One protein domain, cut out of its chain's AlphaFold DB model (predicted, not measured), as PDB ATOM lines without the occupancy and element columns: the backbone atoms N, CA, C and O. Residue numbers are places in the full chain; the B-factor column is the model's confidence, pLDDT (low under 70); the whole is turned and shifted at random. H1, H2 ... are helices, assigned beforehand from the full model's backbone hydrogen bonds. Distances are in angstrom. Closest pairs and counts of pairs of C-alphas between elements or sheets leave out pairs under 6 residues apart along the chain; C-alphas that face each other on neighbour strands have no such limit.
ATOM      1  N   LYS A  11      46.121  33.442   3.927       70.31
ATOM      2  CA  LYS A  11      44.860  34.035   4.381       70.31
ATOM      3  C   LYS A  11      44.695  33.980   5.896       70.31
ATOM      4  O   LYS A  11      44.226  34.954   6.472       70.31
ATOM      5  N   VAL A  12      45.138  32.909   6.555       73.56
ATOM      6  CA  VAL A  12      45.048  32.771   8.023       73.56
ATOM      7  C   VAL A  12      45.839  33.871   8.742       73.56
ATOM      8  O   VAL A  12      45.384  34.386   9.760       73.56
ATOM      9  N   ASN A  13      46.961  34.308   8.166       81.06
ATOM     10  CA  ASN A  13      47.778  35.387   8.729       81.06
ATOM     11  C   ASN A  13      47.295  36.797   8.349       81.06
ATOM     12  O   ASN A  13      47.730  37.774   8.956       81.06
ATOM     13  N   ALA A  14      46.401  36.931   7.366       86.56
ATOM     14  CA  ALA A  14      45.864  38.227   6.970       86.56
ATOM     15  C   ALA A  14      44.894  38.749   8.040       86.56
ATOM     16  O   ALA A  14      43.929  38.069   8.400       86.56
ATOM     17  N   PHE A  15      45.146  39.960   8.541       87.44
ATOM     18  CA  PHE A  15      44.300  40.634   9.523       87.44
ATOM     19  C   PHE A  15      43.553  41.802   8.879       87.44
ATOM     20  O   PHE A  15      44.155  42.737   8.345       87.44
ATOM     21  N   CYS A  16      42.225  41.782   8.961       90.69
ATOM     22  CA  CYS A  16      41.391  42.844   8.422       90.69
ATOM     23  C   CYS A  16      41.162  43.952   9.458       90.69
ATOM     24  O   CYS A  16      40.514  43.736  10.478       90.69
ATOM     25  N   GLN A  17      41.597  45.179   9.162       88.00
ATOM     26  CA  GLN A  17      41.391  46.346  10.033       88.00
ATOM     27  C   GLN A  17      39.925  46.815  10.111       88.00
ATOM     28  O   GLN A  17      39.548  47.437  11.098       88.00
ATOM     29  N   LYS A  18      39.083  46.515   9.105       87.44
ATOM     30  CA  LYS A  18      37.674  46.965   9.072       87.44
ATOM     31  C   LYS A  18      36.786  46.181  10.037       87.44
ATOM     32  O   LYS A  18      35.967  46.766  10.739       87.44
ATOM     33  N   CYS A  19      36.937  44.856  10.057       88.06
ATOM     34  CA  CYS A  19      36.129  43.960  10.888       88.06
ATOM     35  C   CYS A  19      36.907  43.347  12.064       88.06
ATOM     36  O   CYS A  19      36.299  42.707  12.923       88.06
ATOM     37  N   LEU A  20      38.227  43.567  12.127       87.69
ATOM     38  CA  LEU A  20      39.136  43.096  13.177       87.69
ATOM     39  C   LEU A  20      39.173  41.565  13.311       87.69
ATOM     40  O   LEU A  20      39.289  41.038  14.416       87.69
ATOM     41  N   LYS A  21      39.054  40.852  12.183       87.19
ATOM     42  CA  LYS A  21      39.127  39.386  12.096       87.19
ATOM     43  C   LYS A  21      40.300  38.944  11.224       87.19
ATOM     44  O   LYS A  21      40.712  39.661  10.312       87.19
ATOM     45  N   HIS A  22      40.792  37.740  11.497       87.94
ATOM     46  CA  HIS A  22      41.772  37.050  10.663       87.94
ATOM     47  C   HIS A  22      41.084  36.327   9.497       87.94
ATOM     48  O   HIS A  22      39.888  36.036   9.565       87.94
ATOM     49  N   GLY A  23      41.826  36.036   8.430       88.69
ATOM     50  CA  GLY A  23      41.343  35.248   7.292       88.69
ATOM     51  C   GLY A  23      41.266  36.010   5.968       88.69
ATOM     52  O   GLY A  23      41.120  35.383   4.923       88.69
ATOM     53  N   HIS A  24      41.343  37.345   5.981       90.38
ATOM     54  CA  HIS A  24      41.268  38.163   4.767       90.38
ATOM     55  C   HIS A  24      41.905  39.542   4.950       90.38
ATOM     56  O   HIS A  24      42.088  40.034   6.065       90.38
ATOM     57  N   TRP A  25      42.211  40.184   3.824       89.12
ATOM     58  CA  TRP A  25      42.687  41.563   3.785       89.12
ATOM     59  C   TRP A  25      41.528  42.555   3.676       89.12
ATOM     60  O   TRP A  25      40.413  42.221   3.278       89.12
ATOM     61  N   THR A  26      41.791  43.819   3.993       88.56
ATOM     62  CA  THR A  26      40.775  44.885   4.042       88.56
ATOM     63  C   THR A  26      40.041  45.120   2.716       88.56
ATOM     64  O   THR A  26      38.892  45.573   2.744       88.56
ATOM     65  N   TYR A  27      40.664  44.805   1.577       88.44
ATOM     66  CA  TYR A  27      40.073  44.949   0.243       88.44
ATOM     67  C   TYR A  27      39.023  43.865  -0.076       88.44
ATOM     68  O   TYR A  27      38.098  44.120  -0.835       88.44
ATOM     69  N   GLU A  28      39.106  42.690   0.555       88.62
ATOM     70  CA  GLU A  28      38.142  41.580   0.411       88.62
ATOM     71  C   GLU A  28      36.985  41.654   1.418       88.62
ATOM     72  O   GLU A  28      36.030  40.877   1.346       88.62
ATOM     73  N   CYS A  29      37.071  42.560   2.393       90.50
ATOM     74  CA  CYS A  29      36.136  42.619   3.507       90.50
ATOM     75  C   CYS A  29      34.749  43.098   3.062       90.50
ATOM     76  O   CYS A  29      34.562  44.278   2.768       90.50
ATOM     77  N   LYS A  30      33.769  42.185   3.104       89.38
ATOM     78  CA  LYS A  30      32.337  42.460   2.881       89.38
ATOM     79  C   LYS A  30      31.559  42.747   4.171       89.38
ATOM     80  O   LYS A  30      30.384  43.093   4.115       89.38
ATOM     81  N   ASN A  31      32.186  42.575   5.336       84.62
ATOM     82  CA  ASN A  31      31.559  42.883   6.620       84.62
ATOM     83  C   ASN A  31      31.346  44.392   6.788       84.62
ATOM     84  O   ASN A  31      32.169  45.198   6.348       84.62
ATOM     85  N   SER A  32      30.269  44.753   7.484       81.06
ATOM     86  CA  SER A  32      30.029  46.124   7.921       81.06
ATOM     87  C   SER A  32      31.127  46.594   8.876       81.06
ATOM     88  O   SER A  32      31.728  45.812   9.621       81.06
ATOM     89  N   ILE A  33      31.407  47.894   8.832       79.88
ATOM     90  CA  ILE A  33      32.381  48.534   9.712       79.88
ATOM     91  C   ILE A  33      31.818  48.488  11.134       79.88
ATOM     92  O   ILE A  33      30.740  49.018  11.399       79.88
ATOM     93  N   ILE A  34      32.545  47.850  12.052       83.00
ATOM     94  CA  ILE A  34      32.167  47.824  13.467       83.00
ATOM     95  C   ILE A  34      32.787  49.052  14.120       83.00
ATOM     96  O   ILE A  34      34.006  49.119  14.287       83.00
ATOM     97  N   TYR A  35      31.959  50.016  14.520       83.25
ATOM     98  CA  TYR A  35      32.445  51.118  15.339       83.25
ATOM     99  C   TYR A  35      32.726  50.607  16.753       83.25
ATOM    100  O   TYR A  35      31.813  50.242  17.493       83.25
ATOM    101  N   LYS A  36      34.005  50.561  17.128       82.62
ATOM    102  CA  LYS A  36      34.426  50.318  18.508       82.62
ATOM    103  C   LYS A  36      34.791  51.657  19.126       82.62
ATOM    104  O   LYS A  36      35.764  52.279  18.698       82.62
ATOM    105  N   SER A  37      34.026  52.098  20.120       86.00
ATOM    106  CA  SER A  37      34.386  53.287  20.884       86.00
ATOM    107  C   SER A  37      35.696  53.025  21.625       86.00
ATOM    108  O   SER A  37      35.849  52.035  22.342       86.00
ATOM    109  N   ARG A  38      36.670  53.913  21.427       82.81
ATOM    110  CA  ARG A  38      37.848  53.970  22.288       82.81
ATOM    111  C   ARG A  38      37.518  54.901  23.451       82.81
ATOM    112  O   ARG A  38      37.208  56.063  23.187       82.81
ATOM    113  N   PRO A  39      37.549  54.418  24.702       88.12
ATOM    114  CA  PRO A  39      37.336  55.290  25.844       88.12
ATOM    115  C   PRO A  39      38.436  56.354  25.889       88.12
ATOM    116  O   PRO A  39      39.575  56.124  25.480       88.12
ATOM    117  N   THR A  40      38.091  57.545  26.362       88.69
ATOM    118  CA  THR A  40      39.082  58.603  26.564       88.69
ATOM    119  C   THR A  40      39.972  58.274  27.759       88.69
ATOM    120  O   THR A  40      39.551  57.583  28.686       88.69
ATOM    121  N   ARG A  41      41.175  58.857  27.815       84.12
ATOM    122  CA  ARG A  41      42.097  58.680  28.953       84.12
ATOM    123  C   ARG A  41      41.430  58.980  30.304       84.12
ATOM    124  O   ARG A  41      41.693  58.300  31.287       84.12
ATOM    125  N   THR A  42      40.533  59.967  30.370       85.88
ATOM    126  CA  THR A  42      39.785  60.287  31.598       85.88
ATOM    127  C   THR A  42      38.695  59.263  31.918       85.88
ATOM    128  O   THR A  42      38.480  58.967  33.091       85.88
ATOM    129  N   GLN A  43      38.025  58.692  30.912       85.56
ATOM    130  CA  GLN A  43      37.083  57.579  31.099       85.56
ATOM    131  C   GLN A  43      37.802  56.309  31.569       85.56
ATOM    132  O   GLN A  43      37.304  55.610  32.447       85.56
ATOM    133  N   GLU A  44      38.997  56.042  31.049       84.94
ATOM    134  CA  GLU A  44      39.823  54.909  31.469       84.94
ATOM    135  C   GLU A  44      40.331  55.067  32.907       84.94
ATOM    136  O   GLU A  44      40.276  54.117  33.685       84.94
ATOM    137  N   LEU A  45      40.762  56.272  33.296       83.31
ATOM    138  CA  LEU A  45      41.210  56.561  34.662       83.31
ATOM    139  C   LEU A  45      40.084  56.449  35.697       83.31
ATOM    140  O   LEU A  45      40.359  56.112  36.842       83.31
ATOM    141  N   LYS A  46      38.820  56.678  35.327       84.19
ATOM    142  CA  LYS A  46      37.684  56.456  36.242       84.19
ATOM    143  C   LYS A  46      37.476  54.970  36.567       84.19
ATOM    144  O   LYS A  46      36.977  54.649  37.641       84.19
ATOM    145  N   ASN A  47      37.914  54.063  35.693       79.75
ATOM    146  CA  ASN A  47      37.816  52.624  35.912       79.75
ATOM    147  C   ASN A  47      39.005  52.119  36.741       79.75
ATOM    148  O   ASN A  47      40.095  51.893  36.214       79.75
ATOM    149  N   ALA A  48      38.784  51.875  38.037       71.44
ATOM    150  CA  ALA A  48      39.818  51.429  38.982       71.44
ATOM    151  C   ALA A  48      40.605  50.181  38.519       71.44
ATOM    152  O   ALA A  48      41.787  50.037  38.829       71.44
ATOM    153  N   MET A  49      39.980  49.300  37.731       71.06
ATOM    154  CA  MET A  49      40.623  48.107  37.164       71.06
ATOM    155  C   MET A  49      41.586  48.418  36.006       71.06
ATOM    156  O   MET A  49      42.612  47.754  35.871       71.06
ATOM    157  N   LEU A  50      41.291  49.428  35.180       68.81
ATOM    158  CA  LEU A  50      42.109  49.775  34.012       68.81
ATOM    159  C   LEU A  50      43.296  50.670  34.387       68.81
ATOM    160  O   LEU A  50      44.348  50.560  33.759       68.81
ATOM    161  N   GLN A  51      43.178  51.471  35.454       66.62
ATOM    162  CA  GLN A  51      44.230  52.381  35.936       66.62
ATOM    163  C   GLN A  51      45.618  51.729  36.071       66.62
ATOM    164  O   GLN A  51      46.626  52.384  35.812       66.62
ATOM    165  N   LYS A  52      45.688  50.449  36.462       66.69
ATOM    166  CA  LYS A  52      46.952  49.721  36.670       66.69
ATOM    167  C   LYS A  52      47.755  49.522  35.377       66.69
ATOM    168  O   LYS A  52      48.976  49.521  35.432       66.69
ATOM    169  N   ASN A  53      47.084  49.411  34.228       66.00
ATOM    170  CA  ASN A  53      47.714  49.132  32.930       66.00
ATOM    171  C   ASN A  53      48.067  50.401  32.124       66.00
ATOM    172  O   ASN A  53      48.727  50.310  31.092       66.00
ATOM    173  N   LEU A  54      47.623  51.580  32.580       65.81
ATOM    174  CA  LEU A  54      47.809  52.880  31.913       65.81
ATOM    175  C   LEU A  54      49.014  53.680  32.419       65.81
ATOM    176  O   LEU A  54      49.420  54.647  31.772       65.81
ATOM    177  N   LYS A  55      49.565  53.307  33.577       62.66
ATOM    178  CA  LYS A  55      50.781  53.901  34.141       62.66
ATOM    179  C   LYS A  55      51.995  53.211  33.513       62.66
ATOM    180  O   LYS A  55      52.526  52.269  34.089       62.66
ATOM    181  N   LYS A  56      52.355  53.624  32.301       61.38
ATOM    182  CA  LYS A  56      53.646  53.310  31.681       61.38
ATOM    183  C   LYS A  56      54.560  54.515  31.794       61.38
ATOM    184  O   LYS A  56      54.021  55.638  31.675       61.38
TER     185      LYS A  56
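AT A GLANCE: This is residues 11 to 56 of the 56 residues of an uncharacterized protein of Pneumocystis jirovecii (strain RU7) (UniProt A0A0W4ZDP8). With little regular structure, the model looks like a dumbbell: a small head of loops, residues 11 to 29, and a small helical end, H1 and H2, joined by a drawn-out strap, residues 30 to 40. The head holds a short antiparallel pairing of residues 15 to 16 with 21 to 22. The printed part has 46 residues, with two named helices, H1 then H2, and no named strand; its class is all helix, though named elements hold only 10 residues. It is extended, with a radius of gyration of the C-alphas of 15.4 A, and spans 39 by 21 by 13 A.

HOW THE PARTS SIT: Residues 11 to 40 hold no named element. H1, residues 41 to 46, and H2, residues 51 to 54, are close but not clearly touching; their closest C-alphas, of Leu 45 and Gln 51, are 5.3 A apart. In H1 every O i to N i+4 pair is within hydrogen-bond range; H2 is too short for such a pair.

IN THESE COORDINATES: H1 begins at C-alpha 41 (42.097, 58.680, 28.953) and is 8.8 A long. H2 ends at C-alpha 54 (47.809, 52.880, 31.913) and is 5.4 A long.

THE WHOLE: The C-alphas farthest apart, of Glu 28 and Ala 48, are 39.8 A apart. The printed part has no cut, and the link from H1 to H2 is tight. Residues 50 to 56 have pLDDT under 70.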